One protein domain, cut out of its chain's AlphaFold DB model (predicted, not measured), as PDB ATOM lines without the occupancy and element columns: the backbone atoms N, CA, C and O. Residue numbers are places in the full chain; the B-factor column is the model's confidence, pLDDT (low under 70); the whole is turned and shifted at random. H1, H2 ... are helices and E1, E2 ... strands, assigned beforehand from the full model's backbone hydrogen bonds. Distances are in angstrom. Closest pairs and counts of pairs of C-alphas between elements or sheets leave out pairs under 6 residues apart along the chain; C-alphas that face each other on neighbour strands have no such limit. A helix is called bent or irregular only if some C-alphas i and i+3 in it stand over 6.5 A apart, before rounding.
ATOM      1  N   GLU A   4     -60.703  22.365 -34.029       76.88
ATOM      2  CA  GLU A   4     -61.002  23.237 -32.891       76.88
ATOM      3  C   GLU A   4     -59.888  23.257 -31.826       76.88
ATOM      4  O   GLU A   4     -59.582  24.307 -31.270       76.88
ATOM      5  N   SER A   5     -59.209  22.134 -31.568       84.81
ATOM      6  CA  SER A   5     -58.107  22.085 -30.601       84.81
ATOM      7  C   SER A   5     -56.898  22.921 -31.036       84.81
ATOM      8  O   SER A   5     -56.303  23.596 -30.196       84.81
ATOM      9  N   LEU A   6     -56.535  22.903 -32.324       88.44
ATOM     10  CA  LEU A   6     -55.428  23.709 -32.856       88.44
ATOM     11  C   LEU A   6     -55.791  25.193 -32.924       88.44
ATOM     12  O   LEU A   6     -54.977  26.042 -32.572       88.44
ATOM     13  N   GLU A   7     -57.023  25.502 -33.309       89.19
ATOM     14  CA  GLU A   7     -57.556  26.866 -33.330       89.19
ATOM     15  C   GLU A   7     -57.603  27.491 -31.929       89.19
ATOM     16  O   GLU A   7     -57.151  28.622 -31.724       89.19
ATOM     17  N   ASN A   8     -58.055  26.723 -30.936       90.19
ATOM     18  CA  ASN A   8     -58.031  27.134 -29.533       90.19
ATOM     19  C   ASN A   8     -56.602  27.342 -29.033       90.19
ATOM     20  O   ASN A   8     -56.335  28.291 -28.294       90.19
ATOM     21  N   TRP A   9     -55.658  26.502 -29.457       90.69
ATOM     22  CA  TRP A   9     -54.257  26.684 -29.107       90.69
ATOM     23  C   TRP A   9     -53.645  27.937 -29.748       90.69
ATOM     24  O   TRP A   9     -53.036  28.733 -29.031       90.69
ATOM     25  N   LEU A  10     -53.856  28.182 -31.047       89.69
ATOM     26  CA  LEU A  10     -53.412  29.414 -31.716       89.69
ATOM     27  C   LEU A  10     -53.993  30.656 -31.028       89.69
ATOM     28  O   LEU A  10     -53.270  31.614 -30.743       89.69
ATOM     29  N   SER A  11     -55.278  30.600 -30.677       89.81
ATOM     30  CA  SER A  11     -55.956  31.653 -29.919       89.81
ATOM     31  C   SER A  11     -55.341  31.841 -28.530       89.81
ATOM     32  O   SER A  11     -55.110  32.971 -28.103       89.81
ATOM     33  N   SER A  12     -54.984  30.750 -27.837       90.56
ATOM     34  CA  SER A  12     -54.303  30.808 -26.536       90.56
ATOM     35  C   SER A  12     -52.928  31.479 -26.622       90.56
ATOM     36  O   SER A  12     -52.512  32.125 -25.659       90.56
ATOM     37  N   LEU A  13     -52.263  31.399 -27.780       89.06
ATOM     38  CA  LEU A  13     -51.021  32.106 -28.091       89.06
ATOM     39  C   LEU A  13     -51.245  33.566 -28.520       89.06
ATOM     40  O   LEU A  13     -50.277  34.246 -28.833       89.06
ATOM     41  N   ASN A  14     -52.477  34.083 -28.509       88.69
ATOM     42  CA  ASN A  14     -52.841  35.411 -29.021       88.69
ATOM     43  C   ASN A  14     -52.487  35.609 -30.510       88.69
ATOM     44  O   ASN A  14     -52.149  36.718 -30.926       88.69
ATOM     45  N   LEU A  15     -52.543  34.545 -31.315       88.50
ATOM     46  CA  LEU A  15     -52.308  34.632 -32.753       88.50
ATOM     47  C   LEU A  15     -53.626  34.843 -33.486       88.50
ATOM     48  O   LEU A  15     -54.590  34.114 -33.257       88.50
ATOM     49  N   LYS A  16     -53.666  35.829 -34.387       87.56
ATOM     50  CA  LYS A  16     -54.782  35.971 -35.323       87.56
ATOM     51  C   LYS A  16     -54.471  35.133 -36.552       87.56
ATOM     52  O   LYS A  16     -53.346  35.137 -37.044       87.56
ATOM     53  N   TYR A  17     -55.464  34.418 -37.050       89.88
ATOM     54  CA  TYR A  17     -55.320  33.569 -38.220       89.88
ATOM     55  C   TYR A  17     -56.568  33.662 -39.090       89.88
ATOM     56  O   TYR A  17     -57.661  33.977 -38.611       89.88
ATOM     57  N   ASN A  18     -56.395  33.413 -40.381       90.19
ATOM     58  CA  ASN A  18     -57.478  33.332 -41.338       90.19
ATOM     59  C   ASN A  18     -58.177  31.972 -41.175       90.19
ATOM     60  O   ASN A  18     -57.547  30.918 -41.213       90.19
ATOM     61  N   LYS A  19     -59.494  31.995 -40.952       88.25
ATOM     62  CA  LYS A  19     -60.302  30.791 -40.694       88.25
ATOM     63  C   LYS A  19     -60.533  29.919 -41.931       88.25
ATOM     64  O   LYS A  19     -61.002  28.794 -41.775       88.25
ATOM     65  N   GLU A  20     -60.234  30.431 -43.122       89.56
ATOM     66  CA  GLU A  20     -60.368  29.739 -44.409       89.56
ATOM     67  C   GLU A  20     -59.061  29.099 -44.866       89.56
ATOM     68  O   GLU A  20     -59.086  28.083 -45.554       89.56
ATOM     69  N   TYR A  21     -57.916  29.651 -44.457       89.19
ATOM     70  CA  TYR A  21     -56.614  29.043 -44.695       89.19
ATOM     71  C   TYR A  21     -55.592  29.518 -43.665       89.19
ATOM     72  O   TYR A  21     -55.420  30.711 -43.434       89.19
ATOM     73  N   TRP A  22     -54.853  28.582 -43.078       92.25
ATOM     74  CA  TRP A  22     -53.646  28.907 -42.332       92.25
ATOM     75  C   TRP A  22     -52.705  27.709 -42.273       92.25
ATOM     76  O   TRP A  22     -53.137  26.552 -42.249       92.25
ATOM     77  N   VAL A  23     -51.409  28.009 -42.236       92.12
ATOM     78  CA  VAL A  23     -50.325  27.045 -42.035       92.12
ATOM     79  C   VAL A  23     -49.282  27.678 -41.122       92.12
ATOM     80  O   VAL A  23     -48.947  28.854 -41.270       92.12
ATOM     81  N   MET A  24     -48.747  26.888 -40.195       92.25
ATOM     82  CA  MET A  24     -47.579  27.227 -39.389       92.25
ATOM     83  C   MET A  24     -46.558  26.098 -39.477       92.25
ATOM     84  O   MET A  24     -46.891  24.935 -39.254       92.25
ATOM     85  N   LYS A  25     -45.305  26.451 -39.758       94.50
ATOM     86  CA  LYS A  25     -44.152  25.554 -39.725       94.50
ATOM     87  C   LYS A  25     -43.120  26.109 -38.744       94.50
ATOM     88  O   LYS A  25     -42.798  27.293 -38.796       94.50
ATOM     89  N   LEU A  26     -42.622  25.254 -37.858       94.94
ATOM     90  CA  LEU A  26     -41.511  25.536 -36.952       94.94
ATOM     91  C   LEU A  26     -40.370  24.600 -37.307       94.94
ATOM     92  O   LEU A  26     -40.571  23.384 -37.309       94.94
ATOM     93  N   THR A  27     -39.193  25.140 -37.587       96.31
ATOM     94  CA  THR A  27     -38.063  24.348 -38.063       96.31
ATOM     95  C   THR A  27     -36.828  24.555 -37.195       96.31
ATOM     96  O   THR A  27     -36.477  25.676 -36.844       96.31
ATOM     97  N   MET A  28     -36.165  23.448 -36.861       96.62
ATOM     98  CA  MET A  28     -34.883  23.387 -36.162       96.62
ATOM     99  C   MET A  28     -33.900  22.534 -36.956       96.62
ATOM    100  O   MET A  28     -34.300  21.638 -37.703       96.62
ATOM    101  N   SER A  29     -32.604  22.764 -36.764       97.69
ATOM    102  CA  SER A  29     -31.558  21.957 -37.388       97.69
ATOM    103  C   SER A  29     -30.315  21.849 -36.502       97.69
ATOM    104  O   SER A  29     -30.127  22.639 -35.579       97.69
ATOM    105  N   THR A  30     -29.482  20.841 -36.763       98.12
ATOM    106  CA  THR A  30     -28.135  20.692 -36.182       98.12
ATOM    107  C   THR A  30     -27.130  21.701 -36.750       98.12
ATOM    108  O   THR A  30     -26.045  21.859 -36.202       98.12
ATOM    109  N   VAL A  31     -27.489  22.400 -37.830       96.25
ATOM    110  CA  VAL A  31     -26.693  23.445 -38.493       96.25
ATOM    111  C   VAL A  31     -27.549  24.683 -38.754       96.25
ATOM    112  O   VAL A  31     -28.762  24.653 -38.537       96.25
ATOM    113  N   ASN A  32     -26.938  25.789 -39.198       92.88
ATOM    114  CA  ASN A  32     -27.702  26.983 -39.559       92.88
ATOM    115  C   ASN A  32     -28.735  26.612 -40.633       92.88
ATOM    116  O   ASN A  32     -28.423  25.984 -41.647       92.88
ATOM    117  N   ILE A  33     -29.983  26.986 -40.382       91.19
ATOM    118  CA  ILE A  33     -31.121  26.632 -41.214       91.19
ATOM    119  C   ILE A  33     -31.015  27.192 -42.640       91.19
ATOM    120  O   ILE A  33     -31.459  26.549 -43.590       91.19
ATOM    121  N   GLU A  34     -30.309  28.310 -42.820       88.44
ATOM    122  CA  GLU A  34     -29.976  28.878 -44.130       88.44
ATOM    123  C   GLU A  34     -29.226  27.881 -45.028       88.44
ATOM    124  O   GLU A  34     -29.352  27.931 -46.252       88.44
ATOM    125  N   HIS A  35     -28.496  26.916 -44.457       90.94
ATOM    126  CA  HIS A  35     -27.815  25.880 -45.235       90.94
ATOM    127  C   HIS A  35     -28.814  24.944 -45.929       90.94
ATOM    128  O   HIS A  35     -28.552  24.461 -47.027       90.94
ATOM    129  N   TRP A  36     -30.001  24.727 -45.358       89.31
ATOM    130  CA  TRP A  36     -31.049  23.908 -45.978       89.31
ATOM    131  C   TRP A  36     -31.723  24.578 -47.174       89.31
ATOM    132  O   TRP A  36     -32.219  23.883 -48.072       89.31
ATOM    133  N   PHE A  37     -31.700  25.907 -47.218       83.31
ATOM    134  CA  PHE A  37     -32.401  26.694 -48.228       83.31
ATOM    135  C   PHE A  37     -31.464  27.290 -49.279       83.31
ATOM    136  O   PHE A  37     -31.726  27.137 -50.469       83.31
ATOM    137  N   TYR A  38     -30.353  27.893 -48.856       84.06
ATOM    138  CA  TYR A  38     -29.478  28.695 -49.714       84.06
ATOM    139  C   TYR A  38     -28.095  28.072 -49.934       84.06
ATOM    140  O   TYR A  38     -27.501  28.270 -50.988       84.06
ATOM    141  N   SER A  39     -27.598  27.280 -48.978       88.06
ATOM    142  CA  SER A  39     -26.231  26.727 -49.012       88.06
ATOM    143  C   SER A  39     -26.203  25.209 -48.825       88.06
ATOM    144  O   SER A  39     -25.488  24.680 -47.976       88.06
ATOM    145  N   ARG A  40     -26.993  24.476 -49.626       87.00
ATOM    146  CA  ARG A  40     -27.176  23.013 -49.476       87.00
ATOM    147  C   ARG A  40     -25.894  22.198 -49.627       87.00
ATOM    148  O   ARG A  40     -25.838  21.072 -49.140       87.00
ATOM    149  N   ASN A  41     -24.893  22.745 -50.308       90.19
ATOM    150  CA  ASN A  41     -23.556  22.171 -50.454       90.19
ATOM    151  C   ASN A  41     -22.735  22.201 -49.154       90.19
ATOM    152  O   ASN A  41     -21.765  21.460 -49.049       90.19
ATOM    153  N   GLN A  42     -23.115  23.024 -48.173       91.44
ATOM    154  CA  GLN A  42     -22.470  23.070 -46.857       91.44
ATOM    155  C   GLN A  42     -23.018  22.019 -45.883       91.44
ATOM    156  O   GLN A  42     -22.470  21.856 -44.795       91.44
ATOM    157  N   LEU A  43     -24.096  21.316 -46.252       94.19
ATOM    158  CA  LEU A  43     -24.687  20.273 -45.421       94.19
ATOM    159  C   LEU A  43     -23.863  18.994 -45.500       94.19
ATOM    160  O   LEU A  43     -23.613  18.461 -46.585       94.19
ATOM    161  N   LYS A  44     -23.517  18.458 -44.337       96.25
ATOM    162  CA  LYS A  44     -22.962  17.118 -44.203       96.25
ATOM    163  C   LYS A  44     -24.078  16.074 -44.319       96.25
ATOM    164  O   LYS A  44     -25.233  16.370 -44.001       96.25
ATOM    165  N   PRO A  45     -23.770  14.842 -44.760       95.44
ATOM    166  CA  PRO A  45     -24.752  13.760 -44.856       95.44
ATOM    167  C   PRO A  45     -25.559  13.535 -43.573       95.44
ATOM    168  O   PRO A  45     -26.750  13.244 -43.644       95.44
ATOM    169  N   GLU A  46     -24.920  13.687 -42.414       95.81
ATOM    170  CA  GLU A  46     -25.493  13.487 -41.086       95.81
ATOM    171  C   GLU A  46     -26.327  14.649 -40.542       95.81
ATOM    172  O   GLU A  46     -27.011  14.452 -39.537       95.81
ATOM    173  N   ASP A  47     -26.327  15.811 -41.200       97.94
ATOM    174  CA  ASP A  47     -27.087  16.965 -40.726       97.94
ATOM    175  C   ASP A  47     -28.587  16.674 -40.707       97.94
ATOM    176  O   ASP A  47     -29.150  16.067 -41.627       97.94
ATOM    177  N   LEU A  48     -29.242  17.136 -39.641       98.19
ATOM    178  CA  LEU A  48     -30.651  16.877 -39.379       98.19
ATOM    179  C   LEU A  48     -31.477  18.154 -39.465       98.19
ATOM    180  O   LEU A  48     -31.042  19.231 -39.048       98.19
ATOM    181  N   LYS A  49     -32.714  18.007 -39.930       98.06
ATOM    182  CA  LYS A  49     -33.745  19.042 -39.896       98.06
ATOM    183  C   LYS A  49     -35.014  18.470 -39.286       98.06
ATOM    184  O   LYS A  49     -35.497  17.423 -39.715       98.06
ATOM    185  N   LEU A  50     -35.552  19.165 -38.293       98.38
ATOM    186  CA  LEU A  50     -36.811  18.842 -37.640       98.38
ATOM    187  C   LEU A  50     -37.826  19.940 -37.942       98.38
ATOM    188  O   LEU A  50     -37.587  21.096 -37.604       98.38
ATOM    189  N   THR A  51     -38.968  19.580 -38.518       97.88
ATOM    190  CA  THR A  51     -40.047  20.521 -38.833       97.88
ATOM    191  C   THR A  51     -41.349  20.079 -38.181       97.88
ATOM    192  O   THR A  51     -41.845  19.001 -38.494       97.88
ATOM    193  N   LEU A  52     -41.944  20.921 -37.335       97.75
ATOM    194  CA  LEU A  52     -43.343  20.803 -36.923       97.75
ATOM    195  C   LEU A  52     -44.212  21.620 -37.879       97.75
ATOM    196  O   LEU A  52     -44.078  22.836 -37.926       97.75
ATOM    197  N   SER A  53     -45.105  20.966 -38.615       96.19
ATOM    198  CA  SER A  53     -46.097  21.607 -39.483       96.19
ATOM    199  C   SER A  53     -47.495  21.420 -38.909       96.19
ATOM    200  O   SER A  53     -47.841  20.326 -38.464       96.19
ATOM    201  N   MET A  54     -48.290  22.482 -38.932       94.62
ATOM    202  CA  MET A  54     -49.677  22.533 -38.474       94.62
ATOM    203  C   MET A  54     -50.488  23.330 -39.490       94.62
ATOM    204  O   MET A  54     -49.983  24.310 -40.044       94.62
ATOM    205  N   GLY A  55     -51.736  22.939 -39.722       92.31
ATOM    206  CA  GLY A  55     -52.587  23.642 -40.674       92.31
ATOM    207  C   GLY A  55     -54.070  23.544 -40.360       92.31
ATOM    208  O   GLY A  55     -54.502  22.840 -39.447       92.31
ATOM    209  N   ILE A  56     -54.847  24.247 -41.177       90.00
ATOM    210  CA  ILE A  56     -56.298  24.393 -41.030       90.00
ATOM    211  C   ILE A  56     -57.090  23.078 -40.973       90.00
ATOM    212  O   ILE A  56     -58.181  23.062 -40.402       90.00
ATOM    213  N   SER A  57     -56.572  21.970 -41.518       87.81
ATOM    214  CA  SER A  57     -57.245  20.664 -41.435       87.81
ATOM    215  C   SER A  57     -57.363  20.143 -39.997       87.81
ATOM    216  O   SER A  57     -58.181  19.269 -39.727       87.81
ATOM    217  N   GLY A  58     -56.581  20.690 -39.061       86.25
ATOM    218  CA  GLY A  58     -56.469  20.169 -37.701       86.25
ATOM    219  C   GLY A  58     -55.372  19.112 -37.545       86.25
ATOM    220  O   GLY A  58     -55.144  18.621 -36.435       86.25
ATOM    221  N   ASP A  59     -54.668  18.786 -38.629       90.44
ATOM    222  CA  ASP A  59     -53.540  17.871 -38.596       90.44
ATOM    223  C   ASP A  59     -52.251  18.587 -38.202       90.44
ATOM    224  O   ASP A  59     -52.026  19.770 -38.479       90.44
ATOM    225  N   TRP A  60     -51.365  17.819 -37.577       95.06
ATOM    226  CA  TRP A  60     -49.992  18.223 -37.338       95.06
ATOM    227  C   TRP A  60     -49.048  17.068 -37.639       95.06
ATOM    228  O   TRP A  60     -49.393  15.889 -37.505       95.06
ATOM    229  N   ILE A  61     -47.835  17.432 -38.025       97.12
ATOM    230  CA  ILE A  61     -46.746  16.499 -38.265       97.12
ATOM    231  C   ILE A  61     -45.450  17.113 -37.758       97.12
ATOM    232  O   ILE A  61     -45.090  18.213 -38.164       97.12
ATOM    233  N   ALA A  62     -44.737  16.406 -36.887       98.25
ATOM    234  CA  ALA A  62     -43.320  16.670 -36.676       98.25
ATOM    235  C   ALA A  62     -42.534  15.699 -37.557       98.25
ATOM    236  O   ALA A  62     -42.733  14.494 -37.453       98.25
ATOM    237  N   GLN A  63     -41.675  16.200 -38.436       98.44
ATOM    238  CA  GLN A  63     -40.839  15.392 -39.319       98.44
ATOM    239  C   GLN A  63     -39.375  15.682 -39.032       98.44
ATOM    240  O   GLN A  63     -38.941  16.822 -39.167       98.44
ATOM    241  N   LEU A  64     -38.624  14.647 -38.670       98.56
ATOM    242  CA  LEU A  64     -37.174  14.664 -38.599       98.56
ATOM    243  C   LEU A  64     -36.614  13.977 -39.840       98.56
ATOM    244  O   LEU A  64     -36.904  12.807 -40.091       98.56
ATOM    245  N   GLU A  65     -35.780  14.687 -40.581       97.25
ATOM    246  CA  GLU A  65     -35.080  14.149 -41.738       97.25
ATOM    247  C   GLU A  65     -33.581  14.395 -41.635       97.25
ATOM    248  O   GLU A  65     -33.130  15.413 -41.106       97.25
ATOM    249  N   ARG A  66     -32.819  13.444 -42.166       96.12
ATOM    250  CA  ARG A  66     -31.374  13.553 -42.347       96.12
ATOM    251  C   ARG A  66     -31.056  13.940 -43.788       96.12
ATOM    252  O   ARG A  66     -31.775  13.543 -44.707       96.12
ATOM    253  N   LYS A  67     -29.985  14.705 -44.011       95.94
ATOM    254  CA  LYS A  67     -29.641  15.267 -45.329       95.94
ATOM    255  C   LYS A  67     -29.498  14.214 -46.429       95.94
ATOM    256  O   LYS A  67     -29.933  14.444 -47.561       95.94
ATOM    257  N   ASP A  68     -28.878  13.084 -46.118       94.69
ATOM    258  CA  ASP A  68     -28.701  11.953 -47.038       94.69
ATOM    259  C   ASP A  68     -29.940  11.048 -47.166       94.69
ATOM    260  O   ASP A  68     -29.895  10.045 -47.875       94.69
ATOM    261  N   ARG A  69     -31.053  11.405 -46.507       94.31
ATOM    262  CA  ARG A  69     -32.317  10.649 -46.473       94.31
ATOM    263  C   ARG A  69     -32.171   9.217 -45.970       94.31
ATOM    264  O   ARG A  69     -33.000   8.361 -46.268       94.31
ATOM    265  N   LEU A  70     -31.148   8.953 -45.162       95.44
ATOM    266  CA  LEU A  70     -30.940   7.628 -44.594       95.44
ATOM    267  C   LEU A  70     -32.085   7.195 -43.671       95.44
ATOM    268  O   LEU A  70     -32.363   5.999 -43.536       95.44
ATOM    269  N   PHE A  71     -32.771   8.165 -43.069       97.06
ATOM    270  CA  PHE A  71     -34.065   7.961 -42.444       97.06
ATOM    271  C   PHE A  71     -34.951   9.207 -42.544       97.06
ATOM    272  O   PHE A  71     -34.460  10.334 -42.673       97.06
ATOM    273  N   ILE A  72     -36.257   8.982 -42.404       98.00
ATOM    274  CA  ILE A  72     -37.268  10.000 -42.120       98.00
ATOM    275  C   ILE A  72     -38.116   9.480 -40.958       98.00
ATOM    276  O   ILE A  72     -38.672   8.386 -41.030       98.00
ATOM    277  N   ALA A  73     -38.202  10.247 -39.873       98.25
ATOM    278  CA  ALA A  73     -39.064   9.946 -38.736       98.25
ATOM    279  C   ALA A  73     -40.191  10.977 -38.667       98.25
ATOM    280  O   ALA A  73     -39.942  12.180 -38.718       98.25
ATOM    281  N   GLN A  74     -41.435  10.519 -38.564       98.19
ATOM    282  CA  GLN A  74     -42.617  11.371 -38.540       98.19
ATOM    283  C   GLN A  74     -43.483  11.050 -37.331       98.19
ATOM    284  O   GLN A  74     -43.953   9.926 -37.179       98.19
ATOM    285  N   TRP A  75     -43.750  12.059 -36.511       97.88
ATOM    286  CA  TRP A  75     -44.744  12.006 -35.451       97.88
ATOM    287  C   TRP A  75     -46.012  12.688 -35.931       97.88
ATOM    288  O   TRP A  75     -45.983  13.832 -36.385       97.88
ATOM    289  N   ARG A  76     -47.123  11.974 -35.810       95.19
ATOM    290  CA  ARG A  76     -48.471  12.439 -36.127       95.19
ATOM    291  C   ARG A  76     -49.399  11.988 -35.011       95.19
ATOM    292  O   ARG A  76     -49.004  11.252 -34.106       95.19
ATOM    293  N   GLN A  77     -50.672  12.346 -35.108       90.62
ATOM    294  CA  GLN A  77     -51.662  11.859 -34.151       90.62
ATOM    295  C   GLN A  77     -51.800  10.322 -34.151       90.62
ATOM    296  O   GLN A  77     -52.071   9.735 -33.108       90.62
ATOM    297  N   SER A  78     -51.588   9.667 -35.296       91.75
ATOM    298  CA  SER A  78     -51.595   8.201 -35.417       91.75
ATOM    299  C   SER A  78     -50.376   7.521 -34.781       91.75
ATOM    300  O   SER A  78     -50.364   6.300 -34.653       91.75
ATOM    301  N   GLY A  79     -49.366   8.291 -34.364       94.06
ATOM    302  CA  GLY A  79     -48.141   7.791 -33.755       94.06
ATOM    303  C   GLY A  79     -46.888   8.148 -34.549       94.06
ATOM    304  O   GLY A  79     -46.873   9.084 -35.349       94.06
ATOM    305  N   LEU A  80     -45.816   7.409 -34.264       96.75
ATOM    306  CA  LEU A  80     -44.516   7.545 -34.909       96.75
ATOM    307  C   LEU A  80     -44.386   6.549 -36.066       96.75
ATOM    308  O   LEU A  80     -44.563   5.349 -35.862       96.75
ATOM    309  N   THR A  81     -43.955   7.041 -37.221       97.12
ATOM    310  CA  THR A  81     -43.488   6.228 -38.349       97.12
ATOM    311  C   THR A  81     -42.020   6.536 -38.619       97.12
ATOM    312  O   THR A  81     -41.629   7.701 -38.619       97.12
ATOM    313  N   VAL A  82     -41.202   5.506 -38.853       97.62
ATOM    314  CA  VAL A  82     -39.785   5.664 -39.216       97.62
ATOM    315  C   VAL A  82     -39.500   4.901 -40.499       97.62
ATOM    316  O   VAL A  82     -39.531   3.670 -40.532       97.62
ATOM    317  N   GLU A  83     -39.189   5.644 -41.550       97.06
ATOM    318  CA  GLU A  83     -38.782   5.122 -42.847       97.06
ATOM    319  C   GLU A  83     -37.256   5.085 -42.905       97.06
ATOM    320  O   GLU A  83     -36.598   6.112 -42.757       97.06
ATOM    321  N   SER A  84     -36.668   3.899 -43.077       96.06
ATOM    322  CA  SER A  84     -35.225   3.736 -43.279       96.06
ATOM    323  C   SER A  84     -34.906   2.347 -43.822       96.06
ATOM    324  O   SER A  84     -35.530   1.356 -43.435       96.06
ATOM    325  N   GLN A  85     -33.877   2.253 -44.661       92.81
ATOM    326  CA  GLN A  85     -33.335   0.965 -45.092       92.81
ATOM    327  C   GLN A  85     -32.453   0.317 -44.008       92.81
ATOM    328  O   GLN A  85     -32.372  -0.910 -43.928       92.81
ATOM    329  N   GLN A  86     -31.850   1.104 -43.110       94.06
ATOM    330  CA  GLN A  86     -30.949   0.573 -42.085       94.06
ATOM    331  C   GLN A  86     -31.707   0.113 -40.835       94.06
ATOM    332  O   GLN A  86     -32.567   0.809 -40.292       94.06
ATOM    333  N   LEU A  87     -31.344  -1.070 -40.331       93.19
ATOM    334  CA  LEU A  87     -31.967  -1.666 -39.144       93.19
ATOM    335  C   LEU A  87     -31.787  -0.798 -37.890       93.19
ATOM    336  O   LEU A  87     -32.704  -0.717 -37.072       93.19
ATOM    337  N   LYS A  88     -30.638  -0.115 -37.779       94.50
ATOM    338  CA  LYS A  88     -30.315   0.799 -36.676       94.50
ATOM    339  C   LYS A  88     -31.446   1.799 -36.432       94.50
ATOM    340  O   LYS A  88     -31.984   1.837 -35.329       94.50
ATOM    341  N   TYR A  89     -31.855   2.544 -37.458       94.88
ATOM    342  CA  TYR A  89     -32.894   3.567 -37.319       94.88
ATOM    343  C   TYR A  89     -34.282   2.978 -37.096       94.88
ATOM    344  O   TYR A  89     -35.090   3.597 -36.422       94.88
ATOM    345  N   ARG A  90     -34.575   1.776 -37.598       93.38
ATOM    346  CA  ARG A  90     -35.901   1.169 -37.408       93.38
ATOM    347  C   ARG A  90     -36.110   0.535 -36.036       93.38
ATOM    348  O   ARG A  90     -37.248   0.474 -35.586       93.38
ATOM    349  N   ARG A  91     -35.058  -0.001 -35.407       91.81
ATOM    350  CA  ARG A  91     -35.205  -0.842 -34.201       91.81
ATOM    351  C   ARG A  91     -34.310  -0.481 -33.025       91.81
ATOM    352  O   ARG A  91     -34.659  -0.836 -31.908       91.81
ATOM    353  N   LEU A  92     -33.159   0.148 -33.264       94.75
ATOM    354  CA  LEU A  92     -32.155   0.356 -32.214       94.75
ATOM    355  C   LEU A  92     -32.198   1.766 -31.625       94.75
ATOM    356  O   LEU A  92     -31.819   1.948 -30.475       94.75
ATOM    357  N   ILE A  93     -32.660   2.755 -32.393       96.19
ATOM    358  CA  ILE A  93     -32.854   4.109 -31.873       96.19
ATOM    359  C   ILE A  93     -34.079   4.131 -30.945       96.19
ATOM    360  O   ILE A  93     -35.175   3.766 -31.385       96.19
ATOM    361  N   PRO A  94     -33.932   4.578 -29.682       96.00
ATOM    362  CA  PRO A  94     -35.046   4.710 -28.751       96.00
ATOM    363  C   PRO A  94     -35.846   5.976 -29.075       96.00
ATOM    364  O   PRO A  94     -35.741   6.996 -28.396       96.00
ATOM    365  N   TRP A  95     -36.627   5.934 -30.155       97.06
ATOM    366  CA  TRP A  95     -37.362   7.105 -30.617       97.06
ATOM    367  C   TRP A  95     -38.329   7.635 -29.549       97.06
ATOM    368  O   TRP A  95     -39.169   6.877 -29.048       97.06
ATOM    369  N   PRO A  96     -38.270   8.937 -29.216       96.38
ATOM    370  CA  PRO A  96     -39.174   9.509 -28.235       96.38
ATOM    371  C   PRO A  96     -40.608   9.518 -28.757       96.38
ATOM    372  O   PRO A  96     -40.862   9.656 -29.953       96.38
ATOM    373  N   LYS A  97     -41.574   9.411 -27.846       94.31
ATOM    374  CA  LYS A  97     -42.991   9.584 -28.176       94.31
ATOM    375  C   LYS A  97     -43.345  11.071 -28.172       94.31
ATOM    376  O   LYS A  97     -42.939  11.802 -27.273       94.31
ATOM    377  N   LEU A  98     -44.179  11.491 -29.119       95.12
ATOM    378  CA  LEU A  98     -44.791  12.819 -29.141       95.12
ATOM    379  C   LEU A  98     -46.307  12.658 -29.250       95.12
ATOM    380  O   LEU A  98     -46.827  12.365 -30.320       95.12
ATOM    381  N   ALA A  99     -47.014  12.825 -28.134       89.62
ATOM    382  CA  ALA A  99     -48.465  12.628 -28.085       89.62
ATOM    383  C   ALA A  99     -49.270  13.831 -28.615       89.62
ATOM    384  O   ALA A  99     -50.438  13.692 -28.964       89.62
ATOM    385  N   SER A 100     -48.673  15.025 -28.640       92.38
ATOM    386  CA  SER A 100     -49.341  16.270 -29.033       92.38
ATOM    387  C   SER A 100     -48.314  17.300 -29.480       92.38
ATOM    388  O   SER A 100     -47.274  17.429 -28.836       92.38
ATOM    389  N   TYR A 101     -48.643  18.099 -30.497       92.81
ATOM    390  CA  TYR A 101     -47.832  19.238 -30.944       92.81
ATOM    391  C   TYR A 101     -47.461  20.194 -29.796       92.81
ATOM    392  O   TYR A 101     -46.356  20.724 -29.778       92.81
ATOM    393  N   THR A 102     -48.311  20.348 -28.773       93.38
ATOM    394  CA  THR A 102     -48.025  21.196 -27.596       93.38
ATOM    395  C   THR A 102     -46.802  20.735 -26.796       93.38
ATOM    396  O   THR A 102     -46.187  21.529 -26.087       93.38
ATOM    397  N   LYS A 103     -46.419  19.458 -26.912       94.38
ATOM    398  CA  LYS A 103     -45.248  18.867 -26.251       94.38
ATOM    399  C   LYS A 103     -44.003  18.861 -27.138       94.38
ATOM    400  O   LYS A 103     -42.969  18.378 -26.688       94.38
ATOM    401  N   PHE A 104     -44.073  19.412 -28.352       96.12
ATOM    402  CA  PHE A 104     -42.967  19.434 -29.312       96.12
ATOM    403  C   PHE A 104     -41.625  19.897 -28.714       96.12
ATOM    404  O   PHE A 104     -40.651  19.161 -28.859       96.12
ATOM    405  N   PRO A 105     -41.543  21.004 -27.948       96.31
ATOM    406  CA  PRO A 105     -40.267  21.458 -27.383       96.31
ATOM    407  C   PRO A 105     -39.598  20.441 -26.453       96.31
ATOM    408  O   PRO A 105     -38.378  20.432 -26.307       96.31
ATOM    409  N   LEU A 106     -40.389  19.561 -25.832       94.06
ATOM    410  CA  LEU A 106     -39.903  18.581 -24.864       94.06
ATOM    411  C   LEU A 106     -39.290  17.340 -25.520       94.06
ATOM    412  O   LEU A 106     -38.607  16.584 -24.835       94.06
ATOM    413  N   ILE A 107     -39.508  17.112 -26.820       95.75
ATOM    414  CA  ILE A 107     -38.920  15.945 -27.499       95.75
ATOM    415  C   ILE A 107     -37.475  16.187 -27.899       95.75
ATOM    416  O   ILE A 107     -36.744  15.225 -28.115       95.75
ATOM    417  N   ILE A 108     -37.075  17.455 -28.021       96.62
ATOM    418  CA  ILE A 108     -35.771  17.834 -28.565       96.62
ATOM    419  C   ILE A 108     -34.633  17.222 -27.743       96.62
ATOM    420  O   ILE A 108     -33.829  16.509 -28.340       96.62
ATOM    421  N   PRO A 109     -34.594  17.339 -26.398       96.06
ATOM    422  CA  PRO A 109     -33.530  16.711 -25.613       96.06
ATOM    423  C   PRO A 109     -33.499  15.181 -25.747       96.06
ATOM    424  O   PRO A 109     -32.432  14.570 -25.731       96.06
ATOM    425  N   ALA A 110     -34.666  14.548 -25.910       96.00
ATOM    426  CA  ALA A 110     -34.750  13.103 -26.094       96.00
ATOM    427  C   ALA A 110     -34.243  12.670 -27.480       96.00
ATOM    428  O   ALA A 110     -33.577  11.644 -27.587       96.00
ATOM    429  N   LEU A 111     -34.502  13.460 -28.529       97.62
ATOM    430  CA  LEU A 111     -33.931  13.236 -29.859       97.62
ATOM    431  C   LEU A 111     -32.416  13.426 -29.867       97.62
ATOM    432  O   LEU A 111     -31.711  12.587 -30.422       97.62
ATOM    433  N   GLU A 112     -31.922  14.487 -29.227       97.69
ATOM    434  CA  GLU A 112     -30.486  14.733 -29.062       97.69
ATOM    435  C   GLU A 112     -29.787  13.547 -28.403       97.69
ATOM    436  O   GLU A 112     -28.779  13.067 -28.910       97.69
ATOM    437  N   SER A 113     -30.362  13.023 -27.318       97.00
ATOM    438  CA  SER A 113     -29.814  11.855 -26.628       97.00
ATOM    439  C   SER A 113     -29.916  10.571 -27.452       97.00
ATOM    440  O   SER A 113     -28.995   9.763 -27.416       97.00
ATOM    441  N   ALA A 114     -31.022  10.347 -28.166       96.69
ATOM    442  CA  ALA A 114     -31.238   9.115 -28.927       96.69
ATOM    443  C   ALA A 114     -30.350   9.022 -30.178       96.69
ATOM    444  O   ALA A 114     -30.024   7.920 -30.620       96.69
ATOM    445  N   LEU A 115     -29.995  10.167 -30.763       96.31
ATOM    446  CA  LEU A 115     -29.222  10.257 -32.002       96.31
ATOM    447  C   LEU A 115     -27.776  10.710 -31.791       96.31
ATOM    448  O   LEU A 115     -27.016  10.669 -32.756       96.31
ATOM    449  N   ASP A 116     -27.414  11.095 -30.566       96.75
ATOM    450  CA  ASP A 116     -26.115  11.673 -30.206       96.75
ATOM    451  C   ASP A 116     -25.782  12.921 -31.044       96.75
ATOM    452  O   ASP A 116     -24.782  13.005 -31.754       96.75
ATOM    453  N   VAL A 117     -26.699  13.892 -31.018       97.12
ATOM    454  CA  VAL A 117     -26.619  15.150 -31.782       97.12
ATOM    455  C   VAL A 117     -27.005  16.341 -30.912       97.12
ATOM    456  O   VAL A 117     -27.573  16.183 -29.832       97.12
ATOM    457  N   LYS A 118     -26.750  17.555 -31.407       97.69
ATOM    458  CA  LYS A 118     -27.228  18.797 -30.794       97.69
ATOM    459  C   LYS A 118     -27.920  19.674 -31.821       97.69
ATOM    460  O   LYS A 118     -27.336  19.986 -32.855       97.69
ATOM    461  N   PHE A 119     -29.160  20.061 -31.539       98.06
ATOM    462  CA  PHE A 119     -29.850  21.058 -32.347       98.06
ATOM    463  C   PHE A 119     -29.351  22.447 -31.961       98.06
ATOM    464  O   PHE A 119     -29.110  22.742 -30.790       98.06
ATOM    465  N   ILE A 120     -29.239  23.330 -32.949       97.62
ATOM    466  CA  ILE A 120     -29.074  24.750 -32.667       97.62
ATOM    467  C   ILE A 120     -30.329  25.215 -31.928       97.62
ATOM    468  O   ILE A 120     -31.452  24.916 -32.340       97.62
ATOM    469  N   ARG A 121     -30.142  25.978 -30.846       96.56
ATOM    470  CA  ARG A 121     -31.225  26.570 -30.043       96.56
ATOM    471  C   ARG A 121     -31.855  27.781 -30.747       96.56
ATOM    472  O   ARG A 121     -31.998  28.864 -30.180       96.56
ATOM    473  N   HIS A 122     -32.221  27.579 -32.005       95.12
ATOM    474  CA  HIS A 122     -32.849  28.532 -32.903       95.12
ATOM    475  C   HIS A 122     -34.043  27.859 -33.581       95.12
ATOM    476  O   HIS A 122     -33.916  26.739 -34.079       95.12
ATOM    477  N   ILE A 123     -35.192  28.538 -33.607       94.38
ATOM    478  CA  ILE A 123     -36.369  28.095 -34.361       94.38
ATOM    479  C   ILE A 123     -36.672  29.088 -35.468       94.38
ATOM    480  O   ILE A 123     -36.921  30.263 -35.204       94.38
ATOM    481  N   ASP A 124     -36.755  28.572 -36.684       93.31
ATOM    482  CA  ASP A 124     -37.328  29.288 -37.811       93.31
ATOM    483  C   ASP A 124     -38.837  29.099 -37.850       93.31
ATOM    484  O   ASP A 124     -39.344  27.977 -37.758       93.31
ATOM    485  N   ILE A 125     -39.559  30.205 -38.005       91.44
ATOM    486  CA  ILE A 125     -41.015  30.222 -38.082       91.44
ATOM    487  C   ILE A 125     -41.418  30.622 -39.503       91.44
ATOM    488  O   ILE A 125     -41.036  31.685 -39.988       91.44
ATOM    489  N   SER A 126     -42.219  29.786 -40.160       90.25
ATOM    490  CA  SER A 126     -42.881  30.111 -41.428       90.25
ATOM    491  C   SER A 126     -44.388  30.014 -41.248       90.25
ATOM    492  O   SER A 126     -44.894  29.058 -40.657       90.25
ATOM    493  N   THR A 127     -45.122  31.011 -41.740       91.06
ATOM    494  CA  THR A 127     -46.583  31.034 -41.652       91.06
ATOM    495  C   THR A 127     -47.241  31.530 -42.931       91.06
ATOM    496  O   THR A 127     -46.721  32.396 -43.641       91.06
ATOM    497  N   ILE A 128     -48.442  31.016 -43.187       91.12
ATOM    498  CA  ILE A 128     -49.381  31.499 -44.203       91.12
ATOM    499  C   ILE A 128     -50.718  31.716 -43.494       91.12
ATOM    500  O   ILE A 128     -51.126  30.873 -42.698       91.12
ATOM    501  N   GLY A 129     -51.380  32.850 -43.741       89.94
ATOM    502  CA  GLY A 129     -52.680  33.156 -43.135       89.94
ATOM    503  C   GLY A 129     -52.652  33.392 -41.618       89.94
ATOM    504  O   GLY A 129     -53.702  33.328 -40.992       89.94
ATOM    505  N   ILE A 130     -51.489  33.651 -41.007       88.69
ATOM    506  CA  ILE A 130     -51.350  34.000 -39.581       88.69
ATOM    507  C   ILE A 130     -50.758  35.402 -39.486       88.69
ATOM    508  O   ILE A 130     -49.656  35.634 -39.981       88.69
ATOM    509  N   GLU A 131     -51.470  36.314 -38.827       81.56
ATOM    510  CA  GLU A 131     -51.131  37.731 -38.750       81.56
ATOM    511  C   GLU A 131     -51.055  38.240 -37.294       81.56
ATOM    512  O   GLU A 131     -51.799  37.778 -36.422       81.56
ATOM    513  N   PRO A 132     -50.220  39.255 -37.014       68.88
ATOM    514  CA  PRO A 132     -49.195  39.802 -37.902       68.88
ATOM    515  C   PRO A 132     -47.884  39.021 -37.744       68.88
ATOM    516  O   PRO A 132     -47.397  38.856 -36.621       68.88
ATOM    517  N   LYS A 133     -47.309  38.539 -38.857       70.81
ATOM    518  CA  LYS A 133     -46.145  37.622 -38.851       70.81
ATOM    519  C   LYS A 133     -44.975  38.143 -38.012       70.81
ATOM    520  O   LYS A 133     -44.469  37.429 -37.153       70.81
ATOM    521  N   GLN A 134     -44.674  39.434 -38.151       67.69
ATOM    522  CA  GLN A 134     -43.614  40.147 -37.428       67.69
ATOM    523  C   GLN A 134     -43.700  40.079 -35.891       67.69
ATOM    524  O   GLN A 134     -42.716  40.357 -35.201       67.69
ATOM    525  N   TYR A 135     -44.868  39.754 -35.325       72.62
ATOM    526  CA  TYR A 135     -45.031  39.624 -33.877       72.62
ATOM    527  C   TYR A 135     -44.775  38.212 -33.371       72.62
ATOM    528  O   TYR A 135     -44.620  38.051 -32.164       72.62
ATOM    529  N   LEU A 136     -44.672  37.203 -34.241       77.81
ATOM    530  CA  LEU A 136     -44.421  35.820 -33.826       77.81
ATOM    531  C   LEU A 136     -43.114  35.715 -33.037       77.81
ATOM    532  O   LEU A 136     -43.099  35.158 -31.942       77.81
ATOM    533  N   LYS A 137     -42.052  36.378 -33.511       75.56
ATOM    534  CA  LYS A 137     -40.761  36.437 -32.806       75.56
ATOM    535  C   LYS A 137     -40.828  37.146 -31.460       75.56
ATOM    536  O   LYS A 137     -40.001  36.869 -30.601       75.56
ATOM    537  N   LYS A 138     -41.770  38.077 -31.280       83.25
ATOM    538  CA  LYS A 138     -41.951  38.873 -30.051       83.25
ATOM    539  C   LYS A 138     -43.070  38.329 -29.158       83.25
ATOM    540  O   LYS A 138     -43.366  38.913 -28.119       83.25
ATOM    541  N   ASN A 139     -43.707  37.232 -29.557       88.81
ATOM    542  CA  ASN A 139     -44.826  36.658 -28.837       88.81
ATOM    543  C   ASN A 139     -44.317  35.921 -27.593       88.81
ATOM    544  O   ASN A 139     -43.803  34.808 -27.686       88.81
ATOM    545  N   SER A 140     -44.487  36.530 -26.420       90.81
ATOM    546  CA  SER A 140     -43.983  35.992 -25.152       90.81
ATOM    547  C   SER A 140     -44.529  34.602 -24.820       90.81
ATOM    548  O   SER A 140     -43.797  33.782 -24.271       90.81
ATOM    549  N   LYS A 141     -45.777  34.291 -25.192       92.00
ATOM    550  CA  LYS A 141     -46.369  32.962 -24.972       92.00
ATOM    551  C   LYS A 141     -45.711  31.909 -25.856       92.00
ATOM    552  O   LYS A 141     -45.397  30.818 -25.384       92.00
ATOM    553  N   MET A 142     -45.464  32.241 -27.122       91.06
ATOM    554  CA  MET A 142     -44.757  31.358 -28.049       91.06
ATOM    555  C   MET A 142     -43.303  31.147 -27.612       91.06
ATOM    556  O   MET A 142     -42.843  30.011 -27.556       91.06
ATOM    557  N   GLN A 143     -42.608  32.218 -27.215       92.06
ATOM    558  CA  GLN A 143     -41.256  32.134 -26.660       92.06
ATOM    559  C   GLN A 143     -41.215  31.269 -25.397       92.06
ATOM    560  O   GLN A 143     -40.353  30.406 -25.271       92.06
ATOM    561  N   GLN A 144     -42.163  31.449 -24.472       93.25
ATOM    562  CA  GLN A 144     -42.251  30.647 -23.251       93.25
ATOM    563  C   GLN A 144     -42.484  29.167 -23.559       93.25
ATOM    564  O   GLN A 144     -41.860  28.308 -22.938       93.25
ATOM    565  N   TRP A 145     -43.361  28.870 -24.520       93.88
ATOM    566  CA  TRP A 145     -43.614  27.507 -24.966       93.88
ATOM    567  C   TRP A 145     -42.359  26.863 -25.575       93.88
ATOM    568  O   TRP A 145     -42.044  25.726 -25.233       93.88
ATOM    569  N   LEU A 146     -41.617  27.596 -26.412       94.62
ATOM    570  CA  LEU A 146     -40.427  27.106 -27.121       94.62
ATOM    571  C   LEU A 146     -39.127  27.166 -26.303       94.62
ATOM    572  O   LEU A 146     -38.150  26.516 -26.671       94.62
ATOM    573  N   LYS A 147     -39.119  27.864 -25.163       94.31
ATOM    574  CA  LYS A 147     -37.963  28.021 -24.262       94.31
ATOM    575  C   LYS A 147     -37.191  26.723 -23.958       94.31
ATOM    576  O   LYS A 147     -35.961  26.781 -23.881       94.31
ATOM    577  N   PRO A 148     -37.830  25.543 -23.793       95.19
ATOM    578  CA  PRO A 148     -37.086  24.304 -23.570       95.19
ATOM    579  C   PRO A 148     -36.078  23.982 -24.686       95.19
ATOM    580  O   PRO A 148     -35.008  23.444 -24.399       95.19
ATOM    581  N   CYS A 149     -36.363  24.351 -25.938       95.25
ATOM    582  CA  CYS A 149     -35.540  23.982 -27.090       95.25
ATOM    583  C   CYS A 149     -34.941  25.151 -27.885       95.25
ATOM    584  O   CYS A 149     -34.017  24.913 -28.655       95.25
ATOM    585  N   ALA A 150     -35.403  26.389 -27.702       95.06
ATOM    586  CA  ALA A 150     -34.915  27.536 -28.464       95.06
ATOM    587  C   ALA A 150     -34.708  28.781 -27.594       95.06
ATOM    588  O   ALA A 150     -35.513  29.074 -26.711       95.06
ATOM    589  N   ASP A 151     -33.649  29.526 -27.911       94.00
ATOM    590  CA  ASP A 151     -33.319  30.819 -27.301       94.00
ATOM    591  C   ASP A 151     -33.527  31.975 -28.289       94.00
ATOM    592  O   ASP A 151     -33.738  33.120 -27.890       94.00
ATOM    593  N   THR A 152     -33.472  31.679 -29.589       92.19
ATOM    594  CA  THR A 152     -33.587  32.662 -30.669       92.19
ATOM    595  C   THR A 152     -34.600  32.215 -31.721       92.19
ATOM    596  O   THR A 152     -34.879  31.022 -31.867       92.19
ATOM    597  N   PHE A 153     -35.159  33.184 -32.451       90.44
ATOM    598  CA  PHE A 153     -36.232  32.952 -33.418       90.44
ATOM    599  C   PHE A 153     -35.946  33.661 -34.740       90.44
ATOM    600  O   PHE A 153     -35.648  34.859 -34.766       90.44
ATOM    601  N   GLY A 154     -36.059  32.917 -35.833       87.06
ATOM    602  CA  GLY A 154     -35.930  33.384 -37.203       87.06
ATOM    603  C   GLY A 154     -37.270  33.353 -37.932       87.06
ATOM    604  O   GLY A 154     -38.282  32.868 -37.424       87.06
ATOM    605  N   GLU A 155     -37.304  33.985 -39.099       79.56
ATOM    606  CA  GLU A 155     -38.428  33.874 -40.028       79.56
ATOM    607  C   GLU A 155     -37.831  33.461 -41.356       79.56
ATOM    608  O   GLU A 155     -36.900  34.108 -41.837       79.56
ATOM    609  N   HIS A 156     -38.392  32.418 -41.949       70.00
ATOM    610  CA  HIS A 156     -38.051  32.031 -43.301       70.00
ATOM    611  C   HIS A 156     -39.313  32.075 -44.151       70.00
ATOM    612  O   HIS A 156     -40.317  31.432 -43.836       70.00
TER     613      HIS A 156
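This is residues 4 to 156 of the 162 residues of an uncharacterized protein of Pseudozobellia thermophila (UniProt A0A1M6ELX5). One twisted sheet of seven strands makes a wall, with H3, H4, H5 and H6 over one face and the other face largely bare. H1 sits by one end of the strands and H2 by the other. The 153 printed residues hold six named helices and seven named strands, in the order H1 E1 H2 E2 E3 E4 E5 H3 H4 E6 H5 H6 E7; the class is mixed, helices and strands. The sheet, E5 E4 E3 E2 E1 E6 E7, is mixed. The whole is compact and rounded, with a radius of gyration of the C-alphas of 15.5 A and spans of 43 by 34 by 26 A.

H1, residues 4 to 12, only grazes the sheet. E1, residues 23 to 29, precedes H2, residues 34 to 37, which also only grazes the sheet. E2, E3, E4 and E5, residues 48 to 55, 60 to 66, 71 to 76 and 79 to 84, form a meander, each strand the antiparallel neighbour and hairpin partner of the one before. Within hydrogen-bond range at 2.8 A are N 51 and O 63, N 64 and O 73, N 74 and O 81, and, between antiparallel E1 and E2, N 26 and O 52. H3, residues 87 to 92, stands up from the sheet over E5, at a height of 8.3 A; their closest C-alphas, of Val 82 and Arg 90, are 6.2 A apart. H4, residues 101 to 115, only grazes the sheet and is irregular: C-alphas 102 and 105 are 7.8 A apart. E6, residues 122 to 128, is antiparallel to E1, with N 25 and O 126 at 2.8 A. H5, residues 133 to 138, is only just irregular, with C-alphas 134 and 137 6.6 A apart. H6, residues 140 to 146, only grazes the sheet; it is close to H4 but not clearly touching, with C-alphas 105 and 146 closest at 5.7 A. E7, residues 152 to 155, is parallel to E6, with N 125 and O 154 at 3.0 A; E6, H5, H6 and E7 form a strand-helix-strand unit, two parallel neighbour strands joined through helices, with a right-handed crossover. H5 lies over E7 at a height of 7.6 A, on the same face as H3. Every O i to N i+4 pair is within hydrogen-bond range in H1, H3 and H6; H4 has 5 of 11 and H5 0 of 2, beside 6 of 12 and 2 of 3 O i to N i+3 pairs, and H2 is too short for an i+4 pair.

H1 begins at C-alpha 4 (-61.002, 23.237, -32.891). E1 measures 20.0 A, E2 23.0 A, H4 20.7 A and E6 20.2 A. E7 ends at C-alpha 155 (-38.428, 33.874, -40.028).

The C-alphas farthest apart, of Leu 87 and Pro 132, are 44.9 A apart. The printed part has no cut and no long link. Residues 132 and 134 have pLDDT under 70.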